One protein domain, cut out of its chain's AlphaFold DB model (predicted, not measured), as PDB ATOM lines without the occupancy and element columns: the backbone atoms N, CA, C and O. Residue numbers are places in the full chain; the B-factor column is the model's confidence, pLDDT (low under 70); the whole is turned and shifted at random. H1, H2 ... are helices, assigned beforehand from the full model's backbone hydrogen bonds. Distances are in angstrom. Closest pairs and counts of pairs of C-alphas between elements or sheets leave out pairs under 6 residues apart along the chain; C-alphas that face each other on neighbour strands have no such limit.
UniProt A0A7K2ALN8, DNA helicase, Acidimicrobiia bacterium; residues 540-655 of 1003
ATOM      1  N   THR A 540     132.215 132.014  99.173       87.69
ATOM      2  CA  THR A 540     131.541 133.315  99.128       87.69
ATOM      3  C   THR A 540     130.858 133.663 100.444       87.69
ATOM      4  O   THR A 540     130.948 134.811 100.866       87.69
ATOM      5  N   MET A 541     130.274 132.683 101.147       91.12
ATOM      6  CA  MET A 541     129.737 132.901 102.498       91.12
ATOM      7  C   MET A 541     130.837 133.286 103.483       91.12
ATOM      8  O   MET A 541     130.721 134.281 104.189       91.12
ATOM      9  N   ARG A 542     131.948 132.543 103.484       92.56
ATOM     10  CA  ARG A 542     133.101 132.818 104.345       92.56
ATOM     11  C   ARG A 542     133.687 134.205 104.079       92.56
ATOM     12  O   ARG A 542     134.015 134.902 105.034       92.56
ATOM     13  N   ALA A 543     133.797 134.596 102.808       92.25
ATOM     14  CA  ALA A 543     134.266 135.921 102.422       92.25
ATOM     15  C   ALA A 543     133.299 137.024 102.876       92.25
ATOM     16  O   ALA A 543     133.753 137.992 103.474       92.25
ATOM     17  N   ALA A 544     131.991 136.868 102.647       95.12
ATOM     18  CA  ALA A 544     130.988 137.835 103.091       95.12
ATOM     19  C   ALA A 544     131.032 138.026 104.615       95.12
ATOM     20  O   ALA A 544     131.167 139.151 105.080       95.12
ATOM     21  N   LEU A 545     131.043 136.934 105.388       95.19
ATOM     22  CA  LEU A 545     131.130 137.002 106.849       95.19
ATOM     23  C   LEU A 545     132.456 137.612 107.336       95.19
ATOM     24  O   LEU A 545     132.462 138.352 108.313       95.19
ATOM     25  N   ALA A 546     133.582 137.339 106.664       95.69
ATOM     26  CA  ALA A 546     134.855 137.989 106.988       95.69
ATOM     27  C   ALA A 546     134.772 139.506 106.792       95.69
ATOM     28  O   ALA A 546     135.118 140.251 107.700       95.69
ATOM     29  N   TRP A 547     134.250 139.963 105.651       96.19
ATOM     30  CA  TRP A 547     134.015 141.387 105.407       96.19
ATOM     31  C   TRP A 547     133.076 142.020 106.440       96.19
ATOM     32  O   TRP A 547     133.354 143.120 106.904       96.19
ATOM     33  N   MET A 548     132.013 141.321 106.845       95.31
ATOM     34  CA  MET A 548     131.096 141.804 107.883       95.31
ATOM     35  C   MET A 548     131.792 141.987 109.236       95.31
ATOM     36  O   MET A 548     131.628 143.029 109.860       95.31
ATOM     37  N   ARG A 549     132.617 141.022 109.670       95.50
ATOM     38  CA  ARG A 549     133.395 141.147 110.915       95.50
ATOM     39  C   ARG A 549     134.361 142.332 110.881       95.50
ATOM     40  O   ARG A 549     134.475 143.041 111.873       95.50
ATOM     41  N   LEU A 550     135.019 142.567 109.743       96.00
ATOM     42  CA  LEU A 550     135.915 143.718 109.565       96.00
ATOM     43  C   LEU A 550     135.165 145.056 109.636       96.00
ATOM     44  O   LEU A 550     135.687 146.013 110.194       96.00
ATOM     45  N   ALA A 551     133.952 145.116 109.081       95.12
ATOM     46  CA  ALA A 551     133.111 146.308 109.123       95.12
ATOM     47  C   ALA A 551     132.546 146.588 110.528       95.12
ATOM     48  O   ALA A 551     132.385 147.746 110.898       95.12
ATOM     49  N   LEU A 552     132.258 145.540 111.310       94.31
ATOM     50  CA  LEU A 552     131.719 145.657 112.669       94.31
ATOM     51  C   LEU A 552     132.759 146.084 113.710       94.31
ATOM     52  O   LEU A 552     132.412 146.789 114.654       94.31
ATOM     53  N   ASP A 553     134.015 145.667 113.547       93.69
ATOM     54  CA  ASP A 553     135.104 146.007 114.467       93.69
ATOM     55  C   ASP A 553     136.338 146.546 113.714       93.69
ATOM     56  O   ASP A 553     137.389 145.894 113.656       93.69
ATOM     57  N   PRO A 554     136.251 147.760 113.133       93.44
ATOM     58  CA  PRO A 554     137.382 148.383 112.444       93.44
ATOM     59  C   PRO A 554     138.514 148.783 113.410       93.44
ATOM     60  O   PRO A 554     139.602 149.154 112.966       93.44
ATOM     61  N   GLY A 555     138.280 148.734 114.727       93.25
ATOM     62  CA  GLY A 555     139.284 148.992 115.756       93.25
ATOM     63  C   GLY A 555     140.178 147.785 116.044       93.25
ATOM     64  O   GLY A 555     141.335 147.976 116.415       93.25
ATOM     65  N   SER A 556     139.679 146.561 115.839       94.31
ATOM     66  CA  SER A 556     140.385 145.322 116.176       94.31
ATOM     67  C   SER A 556     140.106 144.201 115.164       94.31
ATOM     68  O   SER A 556     139.459 143.192 115.441       94.31
ATOM     69  N   MET A 557     140.662 144.336 113.958       96.00
ATOM     70  CA  MET A 557     140.462 143.368 112.879       96.00
ATOM     71  C   MET A 557     141.402 142.169 112.988       96.00
ATOM     72  O   MET A 557     142.611 142.315 113.185       96.00
ATOM     73  N   SER A 558     140.871 140.961 112.783       95.00
ATOM     74  CA  SER A 558     141.680 139.741 112.806       95.00
ATOM     75  C   SER A 558     142.517 139.583 111.530       95.00
ATOM     76  O   SER A 558     142.023 139.758 110.409       95.00
ATOM     77  N   ARG A 559     143.778 139.139 111.667       93.12
ATOM     78  CA  ARG A 559     144.635 138.792 110.516       93.12
ATOM     79  C   ARG A 559     143.956 137.798 109.568       93.12
ATOM     80  O   ARG A 559     144.090 137.904 108.352       93.12
ATOM     81  N   ARG A 560     143.223 136.822 110.115       91.94
ATOM     82  CA  ARG A 560     142.508 135.803 109.332       91.94
ATOM     83  C   ARG A 560     141.476 136.434 108.397       91.94
ATOM     84  O   ARG A 560     141.438 136.068 107.223       91.94
ATOM     85  N   ASP A 561     140.662 137.354 108.905       94.00
ATOM     86  CA  ASP A 561     139.600 137.989 108.124       94.00
ATOM     87  C   ASP A 561     140.165 138.961 107.093       94.00
ATOM     88  O   ASP A 561     139.737 138.934 105.941       94.00
ATOM     89  N   LEU A 562     141.209 139.718 107.449       94.44
ATOM     90  CA  LEU A 562     141.939 140.569 106.505       94.44
ATOM     91  C   LEU A 562     142.515 139.759 105.333       94.44
ATOM     92  O   LEU A 562     142.407 140.168 104.175       94.44
ATOM     93  N   LEU A 563     143.077 138.576 105.607       90.81
ATOM     94  CA  LEU A 563     143.593 137.682 104.568       90.81
ATOM     95  C   LEU A 563     142.492 137.056 103.702       90.81
ATOM     96  O   LEU A 563     142.726 136.813 102.516       90.81
ATOM     97  N   GLU A 564     141.306 136.785 104.247       90.12
ATOM     98  CA  GLU A 564     140.167 136.331 103.439       90.12
ATOM     99  C   GLU A 564     139.638 137.473 102.555       90.12
ATOM    100  O   GLU A 564     139.474 137.299 101.343       90.12
ATOM    101  N   ALA A 565     139.457 138.661 103.136       91.88
ATOM    102  CA  ALA A 565     138.930 139.850 102.478       91.88
ATOM    103  C   ALA A 565     139.840 140.350 101.348       91.88
ATOM    104  O   ALA A 565     139.359 140.659 100.254       91.88
ATOM    105  N   VAL A 566     141.165 140.356 101.547       89.69
ATOM    106  CA  VAL A 566     142.116 140.786 100.507       89.69
ATOM    107  C   VAL A 566     142.088 139.855  99.290       89.69
ATOM    108  O   VAL A 566     142.241 140.313  98.155       89.69
ATOM    109  N   ARG A 567     141.814 138.559  99.511       86.56
ATOM    110  CA  ARG A 567     141.710 137.533  98.464       86.56
ATOM    111  C   ARG A 567     140.391 137.592  97.702       86.56
ATOM    112  O   ARG A 567     140.316 136.991  96.624       86.56
ATOM    113  N   ARG A 568     139.348 138.226  98.246       85.69
ATOM    114  CA  ARG A 568     137.987 138.211  97.692       85.69
ATOM    115  C   ARG A 568     137.346 139.606  97.778       85.69
ATOM    116  O   ARG A 568     136.850 139.972  98.839       85.69
ATOM    117  N   PRO A 569     137.331 140.373  96.670       84.38
ATOM    118  CA  PRO A 569     137.942 140.069  95.367       84.38
ATOM    119  C   PRO A 569     139.462 139.960  95.412       84.38
ATOM    120  O   PRO A 569     140.103 140.540  96.280       84.38
ATOM    121  N   ALA A 570     140.047 139.217  94.469       80.12
ATOM    122  CA  ALA A 570     141.491 139.022  94.430       80.12
ATOM    123  C   ALA A 570     142.208 140.340  94.122       80.12
ATOM    124  O   ALA A 570     142.052 140.904  93.039       80.12
ATOM    125  N   ARG A 571     143.035 140.804  95.061       80.25
ATOM    126  CA  ARG A 571     143.869 141.995  94.875       80.25
ATOM    127  C   ARG A 571     145.314 141.585  94.599       80.25
ATOM    128  O   ARG A 571     145.809 140.591  95.131       80.25
ATOM    129  N   ARG A 572     146.045 142.376  93.803       79.25
ATOM    130  CA  ARG A 572     147.471 142.133  93.473       79.25
ATOM    131  C   ARG A 572     148.432 142.306  94.668       79.25
ATOM    132  O   ARG A 572     149.641 142.334  94.482       79.25
ATOM    133  N   ILE A 573     147.896 142.393  95.885       83.69
ATOM    134  CA  ILE A 573     148.616 142.548  97.154       83.69
ATOM    135  C   ILE A 573     148.434 141.341  98.091       83.69
ATOM    136  O   ILE A 573     148.882 141.398  99.221       83.69
ATOM    137  N   ASN A 574     147.817 140.231  97.662       78.75
ATOM    138  CA  ASN A 574     147.536 139.082  98.547       78.75
ATOM    139  C   ASN A 574     148.780 138.499  99.242       78.75
ATOM    140  O   ASN A 574     148.743 138.173 100.430       78.75
ATOM    141  N   ARG A 575     149.875 138.333  98.487       81.62
ATOM    142  CA  ARG A 575     151.145 137.818  99.020       81.62
ATOM    143  C   ARG A 575     151.758 138.816  99.996       81.62
ATOM    144  O   ARG A 575     152.061 138.449 101.121       81.62
ATOM    145  N   LEU A 576     151.796 140.081  99.589       85.44
ATOM    146  CA  LEU A 576     152.274 141.187 100.407       85.44
ATOM    147  C   LEU A 576     151.481 141.329 101.715       85.44
ATOM    148  O   LEU A 576     152.066 141.459 102.777       85.44
ATOM    149  N   ALA A 577     150.154 141.220 101.670       86.00
ATOM    150  CA  ALA A 577     149.308 141.247 102.859       86.00
ATOM    151  C   ALA A 577     149.619 140.087 103.813       86.00
ATOM    152  O   ALA A 577     149.573 140.254 105.024       86.00
ATOM    153  N   SER A 578     149.991 138.919 103.287       85.62
ATOM    154  CA  SER A 578     150.408 137.788 104.125       85.62
ATOM    155  C   SER A 578     151.726 138.058 104.859       85.62
ATOM    156  O   SER A 578     151.915 137.521 105.949       85.62
ATOM    157  N   GLU A 579     152.600 138.883 104.281       87.25
ATOM    158  CA  GLU A 579     153.911 139.259 104.825       87.25
ATOM    159  C   GLU A 579     153.816 140.452 105.794       87.25
ATOM    160  O   GLU A 579     154.428 140.417 106.856       87.25
ATOM    161  N   LEU A 580     153.024 141.479 105.461       89.56
ATOM    162  CA  LEU A 580     152.931 142.727 106.232       89.56
ATOM    163  C   LEU A 580     151.935 142.688 107.393       89.56
ATOM    164  O   LEU A 580     152.098 143.437 108.353       89.56
ATOM    165  N   LEU A 581     150.870 141.883 107.303       91.06
ATOM    166  CA  LEU A 581     149.843 141.875 108.343       91.06
ATOM    167  C   LEU A 581     150.371 141.213 109.624       91.06
ATOM    168  O   LEU A 581     150.790 140.047 109.565       91.06
ATOM    169  N   PRO A 582     150.293 141.904 110.777       89.00
ATOM    170  CA  PRO A 582     150.795 141.385 112.038       89.00
ATOM    171  C   PRO A 582     149.968 140.185 112.498       89.00
ATOM    172  O   PRO A 582     148.804 140.026 112.136       89.00
ATOM    173  N   SER A 583     150.570 139.334 113.328       83.75
ATOM    174  CA  SER A 583     149.917 138.137 113.876       83.75
ATOM    175  C   SER A 583     148.761 138.443 114.842       83.75
ATOM    176  O   SER A 583     147.934 137.562 115.071       83.75
ATOM    177  N   GLY A 584     148.714 139.656 115.407       84.81
ATOM    178  CA  GLY A 584     147.673 140.127 116.329       84.81
ATOM    179  C   GLY A 584     146.469 140.777 115.637       84.81
ATOM    180  O   GLY A 584     146.232 140.570 114.445       84.81
ATOM    181  N   SER A 585     145.697 141.558 116.399       89.06
ATOM    182  CA  SER A 585     144.655 142.430 115.847       89.06
ATOM    183  C   SER A 585     145.271 143.646 115.147       89.06
ATOM    184  O   SER A 585     146.423 144.007 115.385       89.06
ATOM    185  N   THR A 586     144.527 144.249 114.223       92.81
ATOM    186  CA  THR A 586     144.955 145.441 113.479       92.81
ATOM    187  C   THR A 586     143.794 146.419 113.385       92.81
ATOM    188  O   THR A 586     142.710 146.049 112.944       92.81
ATOM    189  N   SER A 587     144.009 147.670 113.765       95.00
ATOM    190  CA  SER A 587     143.031 148.740 113.559       95.00
ATOM    191  C   SER A 587     143.050 149.250 112.116       95.00
ATOM    192  O   SER A 587     144.037 149.104 111.395       95.00
ATOM    193  N   ILE A 588     141.982 149.919 111.678       94.25
ATOM    194  CA  ILE A 588     141.900 150.497 110.330       94.25
ATOM    195  C   ILE A 588     143.008 151.529 110.068       94.25
ATOM    196  O   ILE A 588     143.561 151.596 108.970       94.25
ATOM    197  N   ARG A 589     143.408 152.272 111.110       92.31
ATOM    198  CA  ARG A 589     144.506 153.249 111.059       92.31
ATOM    199  C   ARG A 589     145.861 152.571 110.865       92.31
ATOM    200  O   ARG A 589     146.653 153.013 110.035       92.31
ATOM    201  N   GLU A 590     146.121 151.493 111.601       92.94
ATOM    202  CA  GLU A 590     147.339 150.690 111.438       92.94
ATOM    203  C   GLU A 590     147.365 150.010 110.071       92.94
ATOM    204  O   GLU A 590     148.379 150.068 109.379       92.94
ATOM    205  N   LEU A 591     146.235 149.443 109.634       93.38
ATOM    206  CA  LEU A 591     146.113 148.844 108.313       93.38
ATOM    207  C   LEU A 591     146.461 149.863 107.227       93.38
ATOM    208  O   LEU A 591     147.287 149.563 106.371       93.38
ATOM    209  N   ALA A 592     145.899 151.072 107.269       91.50
ATOM    210  CA  ALA A 592     146.237 152.132 106.321       91.50
ATOM    211  C   ALA A 592     147.731 152.513 106.376       91.50
ATOM    212  O   ALA A 592     148.347 152.759 105.337       91.50
ATOM    213  N   ALA A 593     148.335 152.513 107.571       92.31
ATOM    214  CA  ALA A 593     149.743 152.842 107.762       92.31
ATOM    215  C   ALA A 593     150.710 151.807 107.165       92.31
ATOM    216  O   ALA A 593     151.732 152.220 106.618       92.31
ATOM    217  N   LEU A 594     150.384 150.509 107.214       90.50
ATOM    218  CA  LEU A 594     151.229 149.420 106.692       90.50
ATOM    219  C   LEU A 594     151.532 149.539 105.190       90.50
ATOM    220  O   LEU A 594     152.508 148.974 104.706       90.50
ATOM    221  N   GLY A 595     150.697 150.263 104.441       85.38
ATOM    222  CA  GLY A 595     150.870 150.460 103.005       85.38
ATOM    223  C   GLY A 595     151.708 151.677 102.606       85.38
ATOM    224  O   GLY A 595     151.870 151.890 101.405       85.38
ATOM    225  N   ARG A 596     152.188 152.491 103.560       85.44
ATOM    226  CA  ARG A 596     152.838 153.786 103.273       85.44
ATOM    227  C   ARG A 596     154.187 153.661 102.571       85.44
ATOM    228  O   ARG A 596     154.456 154.450 101.676       85.44
ATOM    229  N   ASP A 597     154.978 152.658 102.933       86.44
ATOM    230  CA  ASP A 597     156.345 152.483 102.417       86.44
ATOM    231  C   ASP A 597     156.401 151.604 101.150       86.44
ATOM    232  O   ASP A 597     157.461 151.132 100.740       86.44
ATOM    233  N   LEU A 598     155.246 151.338 100.531       90.06
ATOM    234  CA  LEU A 598     155.135 150.552  99.302       90.06
ATOM    235  C   LEU A 598     155.326 151.423  98.057       90.06
ATOM    236  O   LEU A 598     155.059 152.620  98.074       90.06
ATOM    237  N   ASP A 599     155.691 150.801  96.933       91.75
ATOM    238  CA  ASP A 599     155.629 151.472  95.632       91.75
ATOM    239  C   ASP A 599     154.205 151.970  95.336       91.75
ATOM    240  O   ASP A 599     153.224 151.326  95.721       91.75
ATOM    241  N   GLU A 600     154.080 153.088  94.616       90.50
ATOM    242  CA  GLU A 600     152.808 153.811  94.455       90.50
ATOM    243  C   GLU A 600     151.663 152.917  93.953       90.50
ATOM    244  O   GLU A 600     150.527 153.008  94.418       90.50
ATOM    245  N   ARG A 601     151.947 151.967  93.056       87.81
ATOM    246  CA  ARG A 601     150.931 151.049  92.524       87.81
ATOM    247  C   ARG A 601     150.389 150.105  93.601       87.81
ATOM    248  O   ARG A 601     149.174 149.851  93.664       87.81
ATOM    249  N   ARG A 602     151.272 149.537  94.427       88.62
ATOM    250  CA  ARG A 602     150.887 148.670  95.550       88.62
ATOM    251  C   ARG A 602     150.261 149.483  96.678       88.62
ATOM    252  O   ARG A 602     149.209 149.067  97.164       88.62
ATOM    253  N   ALA A 603     150.818 150.649  97.005       90.44
ATOM    254  CA  ALA A 603     150.278 151.589  97.982       90.44
ATOM    255  C   ALA A 603     148.846 152.010  97.622       90.44
ATOM    256  O   ALA A 603     147.950 151.907  98.453       90.44
ATOM    257  N   ALA A 604     148.571 152.379  96.366       90.50
ATOM    258  CA  ALA A 604     147.224 152.720  95.902       90.50
ATOM    259  C   ALA A 604     146.238 151.543  96.023       90.50
ATOM    260  O   ALA A 604     145.082 151.713  96.412       90.50
ATOM    261  N   THR A 605     146.680 150.316  95.724       89.75
ATOM    262  CA  THR A 605     145.841 149.114  95.887       89.75
ATOM    263  C   THR A 605     145.562 148.805  97.356       89.75
ATOM    264  O   THR A 605     144.446 148.406  97.686       89.75
ATOM    265  N   TRP A 606     146.546 149.019  98.227       93.50
ATOM    266  CA  TRP A 606     146.415 148.871  99.673       93.50
ATOM    267  C   TRP A 606     145.485 149.930 100.274       93.50
ATOM    268  O   TRP A 606     144.557 149.583 100.997       93.50
ATOM    269  N   ARG A 607     145.654 151.202  99.887       92.62
ATOM    270  CA  ARG A 607     144.775 152.313 100.284       92.62
ATOM    271  C   ARG A 607     143.323 152.047  99.899       92.62
ATOM    272  O   ARG A 607     142.454 152.181 100.745       92.62
ATOM    273  N   ARG A 608     143.057 151.572  98.675       91.50
ATOM    274  CA  ARG A 608     141.699 151.163  98.260       91.50
ATOM    275  C   ARG A 608     141.143 149.997  99.075       91.50
ATOM    276  O   ARG A 608     139.938 149.917  99.269       91.50
ATOM    277  N   PHE A 609     141.992 149.064  99.507       93.44
ATOM    278  CA  PHE A 609     141.553 147.958 100.357       93.44
ATOM    279  C   PHE A 609     141.164 148.443 101.756       93.44
ATOM    280  O   PHE A 609     140.094 148.071 102.224       93.44
ATOM    281  N   ALA A 610     141.984 149.296 102.376       93.94
ATOM    282  CA  ALA A 610     141.654 149.920 103.654       93.94
ATOM    283  C   ALA A 610     140.389 150.790 103.541       93.94
ATOM    284  O   ALA A 610     139.462 150.599 104.317       93.94
ATOM    285  N   ALA A 611     140.296 151.646 102.517       93.50
ATOM    286  CA  ALA A 611     139.122 152.488 102.274       93.50
ATOM    287  C   ALA A 611     137.832 151.665 102.123       93.50
ATOM    288  O   ALA A 611     136.831 151.988 102.738       93.50
ATOM    289  N   ALA A 612     137.866 150.536 101.405       94.25
ATOM    290  CA  ALA A 612     136.691 149.668 101.281       94.25
ATOM    291  C   ALA A 612     136.222 149.064 102.621       94.25
ATOM    292  O   ALA A 612     135.041 148.763 102.783       94.25
ATOM    293  N   ILE A 613     137.131 148.842 103.578       95.31
ATOM    294  CA  ILE A 613     136.756 148.404 104.932       95.31
ATOM    295  C   ILE A 613     136.164 149.577 105.718       95.31
ATOM    296  O   ILE A 613     135.161 149.399 106.399       95.31
ATOM    297  N   GLU A 614     136.763 150.764 105.608       95.06
ATOM    298  CA  GLU A 614     136.280 151.986 106.258       95.06
ATOM    299  C   GLU A 614     134.874 152.376 105.775       95.06
ATOM    300  O   GLU A 614     133.982 152.581 106.596       95.06
ATOM    301  N   ASP A 615     134.640 152.368 104.464       94.88
ATOM    302  CA  ASP A 615     133.322 152.565 103.853       94.88
ATOM    303  C   ASP A 615     132.326 151.500 104.339       94.88
ATOM    304  O   ASP A 615     131.200 151.810 104.726       94.88
ATOM    305  N   GLY A 616     132.752 150.232 104.385       94.81
ATOM    306  CA  GLY A 616     131.947 149.143 104.936       94.81
ATOM    307  C   GLY A 616     131.559 149.373 106.399       94.81
ATOM    308  O   GLY A 616     130.417 149.107 106.769       94.81
ATOM    309  N   ALA A 617     132.466 149.907 107.221       94.69
ATOM    310  CA  ALA A 617     132.186 150.263 108.610       94.69
ATOM    311  C   ALA A 617     131.190 151.431 108.726       94.69
ATOM    312  O   ALA A 617     130.328 151.416 109.603       94.69
ATOM    313  N   GLN A 618     131.241 152.408 107.813       93.75
ATOM    314  CA  GLN A 618     130.243 153.484 107.744       93.75
ATOM    315  C   GLN A 618     128.852 152.957 107.369       93.75
ATOM    316  O   GLN A 618     127.853 153.393 107.939       93.75
ATOM    317  N   VAL A 619     128.771 151.993 106.444       93.38
ATOM    318  CA  VAL A 619     127.507 151.314 106.115       93.38
ATOM    319  C   VAL A 619     127.017 150.488 107.308       93.38
ATOM    320  O   VAL A 619     125.845 150.562 107.664       93.38
ATOM    321  N   ALA A 620     127.910 149.751 107.974       91.50
ATOM    322  CA  ALA A 620     127.584 148.954 109.157       91.50
ATOM    323  C   ALA A 620     127.055 149.803 110.326       91.50
ATOM    324  O   ALA A 620     126.186 149.343 111.065       91.50
ATOM    325  N   ALA A 621     127.513 151.052 110.466       90.06
ATOM    326  CA  ALA A 621     127.029 151.986 111.485       90.06
ATOM    327  C   ALA A 621     125.539 152.349 111.336       90.06
ATOM    328  O   ALA A 621     124.933 152.821 112.295       90.06
ATOM    329  N   GLN A 622     124.933 152.103 110.168       86.00
ATOM    330  CA  GLN A 622     123.490 152.264 109.953       86.00
ATOM    331  C   GLN A 622     122.672 151.112 110.568       86.00
ATOM    332  O   GLN A 622     121.455 151.211 110.661       86.00
ATOM    333  N   GLY A 623     123.322 150.026 111.005       77.06
ATOM    334  CA  GLY A 623     122.715 148.932 111.772       77.06
ATOM    335  C   GLY A 623     121.999 147.855 110.950       77.06
ATOM    336  O   GLY A 623     121.738 146.773 111.471       77.06
ATOM    337  N   GLU A 624     121.726 148.092 109.667       85.62
ATOM    338  CA  GLU A 624     120.981 147.152 108.824       85.62
ATOM    339  C   GLU A 624     121.891 146.131 108.121       85.62
ATOM    340  O   GLU A 624     122.706 146.471 107.254       85.62
ATOM    341  N   THR A 625     121.691 144.841 108.413       90.88
ATOM    342  CA  THR A 625     122.455 143.752 107.773       90.88
ATOM    343  C   THR A 625     122.303 143.739 106.248       90.88
ATOM    344  O   THR A 625     123.266 143.488 105.516       90.88
ATOM    345  N   GLY A 626     121.090 144.014 105.757       89.00
ATOM    346  CA  GLY A 626     120.781 144.022 104.327       89.00
ATOM    347  C   GLY A 626     121.600 145.053 103.547       89.00
ATOM    348  O   GLY A 626     122.156 144.712 102.501       89.00
ATOM    349  N   LEU A 627     121.739 146.272 104.085       90.50
ATOM    350  CA  LEU A 627     122.503 147.356 103.456       90.50
ATOM    351  C   LEU A 627     123.982 146.993 103.313       90.50
ATOM    352  O   LEU A 627     124.564 147.164 102.239       90.50
ATOM    353  N   LEU A 628     124.580 146.422 104.364       94.31
ATOM    354  CA  LEU A 628     125.971 145.985 104.306       94.31
ATOM    355  C   LEU A 628     126.161 144.878 103.265       94.31
ATOM    356  O   LEU A 628     127.080 144.950 102.454       94.31
ATOM    357  N   LEU A 629     125.291 143.867 103.228       94.00
ATOM    358  CA  LEU A 629     125.394 142.794 102.233       94.00
ATOM    359  C   LEU A 629     125.227 143.300 100.789       94.00
ATOM    360  O   LEU A 629     125.906 142.793  99.889       94.00
ATOM    361  N   ASP A 630     124.376 144.301 100.559       92.00
ATOM    362  CA  ASP A 630     124.214 144.944  99.249       92.00
ATOM    363  C   ASP A 630     125.481 145.714  98.831       92.00
ATOM    364  O   ASP A 630     125.946 145.550  97.694       92.00
ATOM    365  N   TYR A 631     126.100 146.452  99.762       94.19
ATOM    366  CA  TYR A 631     127.405 147.100  99.573       94.19
ATOM    367  C   TYR A 631     128.510 146.076  99.264       94.19
ATOM    368  O   TYR A 631     129.248 146.211  98.283       94.19
ATOM    369  N   LEU A 632     128.592 144.989 100.039       94.19
ATOM    370  CA  LEU A 632     129.595 143.939  99.841       94.19
ATOM    371  C   LEU A 632     129.432 143.227  98.488       94.19
ATOM    372  O   LEU A 632     130.414 142.899  97.810       94.19
ATOM    373  N   SER A 633     128.190 142.979  98.077       92.00
ATOM    374  CA  SER A 633     127.892 142.346  96.794       92.00
ATOM    375  C   SER A 633     128.287 143.242  95.614       92.00
ATOM    376  O   SER A 633     128.909 142.753  94.664       92.00
ATOM    377  N   SER A 634     127.953 144.532  95.680       91.12
ATOM    378  CA  SER A 634     128.021 145.454  94.537       91.12
ATOM    379  C   SER A 634     129.334 146.241  94.491       91.12
ATOM    380  O   SER A 634     130.111 146.092  93.541       91.12
ATOM    381  N   GLU A 635     129.618 147.000  95.551       91.88
ATOM    382  CA  GLU A 635     130.738 147.946  95.631       91.88
ATOM    383  C   GLU A 635     132.057 147.226  95.911       91.88
ATOM    384  O   GLU A 635     133.006 147.312  95.124       91.88
ATOM    385  N   VAL A 636     132.100 146.393  96.961       91.38
ATOM    386  CA  VAL A 636     133.282 145.555  97.238       91.38
ATOM    387  C   VAL A 636     133.494 144.539  96.118       91.38
ATOM    388  O   VAL A 636     134.630 144.169  95.831       91.38
ATOM    389  N   GLY A 637     132.423 144.121  95.439       89.50
ATOM    390  CA  GLY A 637     132.477 143.276  94.249       89.50
ATOM    391  C   GLY A 637     132.446 141.776  94.533       89.50
ATOM    392  O   GLY A 637     132.878 140.995  93.678       89.50
ATOM    393  N   LEU A 638     131.938 141.342  95.694       89.06
ATOM    394  CA  LEU A 638     131.748 139.913  95.975       89.06
ATOM    395  C   LEU A 638     130.775 139.251  94.990       89.06
ATOM    396  O   LEU A 638     130.972 138.084  94.657       89.06
ATOM    397  N   GLY A 639     129.798 139.987  94.450       87.31
ATOM    398  CA  GLY A 639     128.898 139.480  93.411       87.31
ATOM    399  C   GLY A 639     129.641 139.101  92.125       87.31
ATOM    400  O   GLY A 639     129.437 138.016  91.583       87.31
ATOM    401  N   ARG A 640     130.600 139.929  91.680       82.94
ATOM    402  CA  ARG A 640     131.450 139.616  90.511       82.94
ATOM    403  C   ARG A 640     132.328 138.390  90.759       82.94
ATOM    404  O   ARG A 640     132.539 137.580  89.859       82.94
ATOM    405  N   VAL A 641     132.838 138.244  91.983       80.69
ATOM    406  CA  VAL A 641     133.629 137.076  92.391       80.69
ATOM    407  C   VAL A 641     132.781 135.811  92.363       80.69
ATOM    408  O   VAL A 641     133.237 134.807  91.828       80.69
ATOM    409  N   ALA A 642     131.569 135.865  92.915       83.62
ATOM    410  CA  ALA A 642     130.634 134.751  92.908       83.62
ATOM    411  C   ALA A 642     130.346 134.288  91.475       83.62
ATOM    412  O   ALA A 642     130.621 133.139  91.143       83.62
ATOM    413  N   HIS A 643     129.966 135.221  90.599       78.44
ATOM    414  CA  HIS A 643     129.706 134.935  89.190       78.44
ATOM    415  C   HIS A 643     130.925 134.328  88.469       78.44
ATOM    416  O   HIS A 643     130.800 133.351  87.737       78.44
ATOM    417  N   SER A 644     132.131 134.848  88.726       74.81
ATOM    418  CA  SER A 644     133.371 134.304  88.154       74.81
ATOM    419  C   SER A 644     133.750 132.913  88.684       74.81
ATOM    420  O   SER A 644     134.540 132.221  88.037       74.81
ATOM    421  N   LEU A 645     133.306 132.536  89.883       71.81
ATOM    422  CA  LEU A 645     133.507 131.188  90.413       71.81
ATOM    423  C   LEU A 645     132.471 130.220  89.838       71.81
ATOM    424  O   LEU A 645     132.798 129.061  89.593       71.81
ATOM    425  N   ASP A 646     131.258 130.708  89.598       75.19
ATOM    426  CA  ASP A 646     130.160 129.932  89.029       75.19
ATOM    427  C   ASP A 646     130.390 129.604  87.555       75.19
ATOM    428  O   ASP A 646     130.157 128.470  87.156       75.19
ATOM    429  N   SER A 647     130.973 130.521  86.777       64.44
ATOM    430  CA  SER A 647     131.330 130.280  85.368       64.44
ATOM    431  C   SER A 647     132.386 129.188  85.149       64.44
ATOM    432  O   SER A 647     132.655 128.806  84.015       64.44
ATOM    433  N   LYS A 648     133.002 128.683  86.225       58.16
ATOM    434  CA  LYS A 648     133.962 127.570  86.197       58.16
ATOM    435  C   LYS A 648     133.353 126.242  86.652       58.16
ATOM    436  O   LYS A 648     134.085 125.264  86.769       58.16
ATOM    437  N   ARG A 649     132.056 126.205  86.971       56.50
ATOM    438  CA  ARG A 649     131.328 124.991  87.363       56.50
ATOM    439  C   ARG A 649     130.391 124.553  86.244       56.50
ATOM    440  O   ARG A 649     129.725 125.387  85.650       56.50
ATOM    441  N   GLY A 650     130.294 123.240  86.040       49.94
ATOM    442  CA  GLY A 650     129.412 122.635  85.035       49.94
ATOM    443  C   GLY A 650     128.101 122.036  85.563       49.94
ATOM    444  O   GLY A 650     127.360 121.464  84.781       49.94
ATOM    445  N   ARG A 651     127.791 122.107  86.872       53.19
ATOM    446  CA  ARG A 651     126.587 121.455  87.438       53.19
ATOM    447  C   ARG A 651     125.546 122.440  87.961       53.19
ATOM    448  O   ARG A 651     125.813 123.176  88.911       53.19
ATOM    449  N   ALA A 652     124.335 122.364  87.410       52.47
ATOM    450  CA  ALA A 652     123.183 123.167  87.817       52.47
ATOM    451  C   ALA A 652     122.457 122.649  89.076       52.47
ATOM    452  O   ALA A 652     121.666 123.378  89.667       52.47
ATOM    453  N   ASP A 653     122.653 121.398  89.506       47.91
ATOM    454  CA  ASP A 653     121.911 120.774  90.623       47.91
ATOM    455  C   ASP A 653     122.390 121.215  92.023       47.91
ATOM    456  O   ASP A 653     121.714 120.998  93.034       47.91
ATOM    457  N   ARG A 654     123.556 121.865  92.095       65.12
ATOM    458  CA  ARG A 654     124.191 122.329  93.335       65.12
ATOM    459  C   ARG A 654     124.081 123.838  93.483       65.12
ATOM    460  O   ARG A 654     124.081 124.566  92.502       65.12
ATOM    461  N   SER A 655     124.084 124.304  94.734       65.06
ATOM    462  CA  SER A 655     124.124 125.741  94.994       65.06
ATOM    463  C   SER A 655     125.384 126.376  94.417       65.06
ATOM    464  O   SER A 655     126.514 125.902  94.635       65.06
TER     465      SER A 655
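What this domain is: This is residues 540 to 655 of the 1003 residues of the protein "DNA helicase" of Acidimicrobiia bacterium (UniProt A0A7K2ALN8). A small cluster of helices is built around H1 and H2, which cross near its middle; the long H5 crosses the last part of H1 and then folds back into H6, which comes to H1 again, closest at Leu 632. H4 lies side by side with H5, H3 packs on H2, H7 packs on the first residues of H1, and residues 647 to 654 stick out as a tail. The printed part has 116 residues with seven named helices, H1 to H7 in that order along the chain, and no named strand; the class is all helix. The whole is compact, with a radius of gyration of the C-alphas of 14.5 A, and its three spans are 47, 32 and 24 A, while the body without the tail spans 39 by 30 by 23 A.

How they stand to each other: Begin at residues 540 to 552, helix H1, the hub, which touches four other helices. H2, residues 559 to 567, touches H1 at a steep tilt of 57 degrees, opposite ways; look at the C-alphas of Ala 546 and Asp 561, the closest pair, 4.9 A apart. H3, residues 574 to 580, forms a helical hairpin with H2 at a shallow tilt of 30 degrees, with the C-alphas of Val 566 and Asn 574 closest at 6.0 A. Go on to H4, residues 588 to 594, and H5, residues 600 to 620, and you will find a second helical hairpin, at a shallow tilt of 7 degrees; it is residues 606 to 614 of H5 that touch H4, and the closest C-alphas, Ala 592 and Ala 610, are 5.7 A apart. Farther along, residues 613 to 620 of H5 touch residues 547 to 552 of H1, about perpendicular at 78 degrees, with the C-alphas of Ala 551 and Ala 617 closest at 4.1 A. H6, residues 625 to 634, forms a third helical hairpin with H5 at a shallow tilt of 26 degrees, closest at the C-alphas of Val 619 and Leu 628, 5.8 A apart. H6 also touches residues 544 to 548 of H1, with the C-alphas of Ala 544 and Leu 632 closest at 7.1 A. H7, residues 638 to 646, and H6 touch only at the corner by their link, where the C-alphas of Ser 633 and Gly 639 are closest at 4.5 A. H7 touches residues 540 to 544 of H1 at a shallow tilt of 14 degrees, opposite ways; the closest C-alphas, Thr 540 and Ala 642, are 6.4 A apart. Among the pairs that stay apart are H3 and H5, and H5 and H7. Every O i to N i+4 pair is within hydrogen-bond range in H1, H3, H4, H5, H6 and H7; in H2 it is 4 of 5.

Where its parts are: Find C-alpha 540 at (131.541, 133.315, 99.128); from there H1 runs 18.3 A to C-alpha 552. H2 measures 12.5 A from first to last C-alpha, and H3 and H4 measure 10.1 A each. Between them, residues 585 to 586 make a short antiparallel pairing with residues 557 to 558. Then find C-alpha 600 at (152.808, 153.811, 94.455), where H5, the longest helix, sets out for 29.6 A. H6 measures 14.5 A, and H7 runs 12.3 A to C-alpha 646 at (130.160, 129.932, 89.029).

The domain as a whole: The two C-alphas farthest apart, those of Asp 597 and Asp 653, are 48.3 A from each other. The printed part has no cut. The links from H4 to H5, H5 to H6 and H6 to H7 are tight, the other three are short, and no link is long. The mean pLDDT of the printed part is 87.3; this model's confidence is low, under 70, in residues 647 to 655.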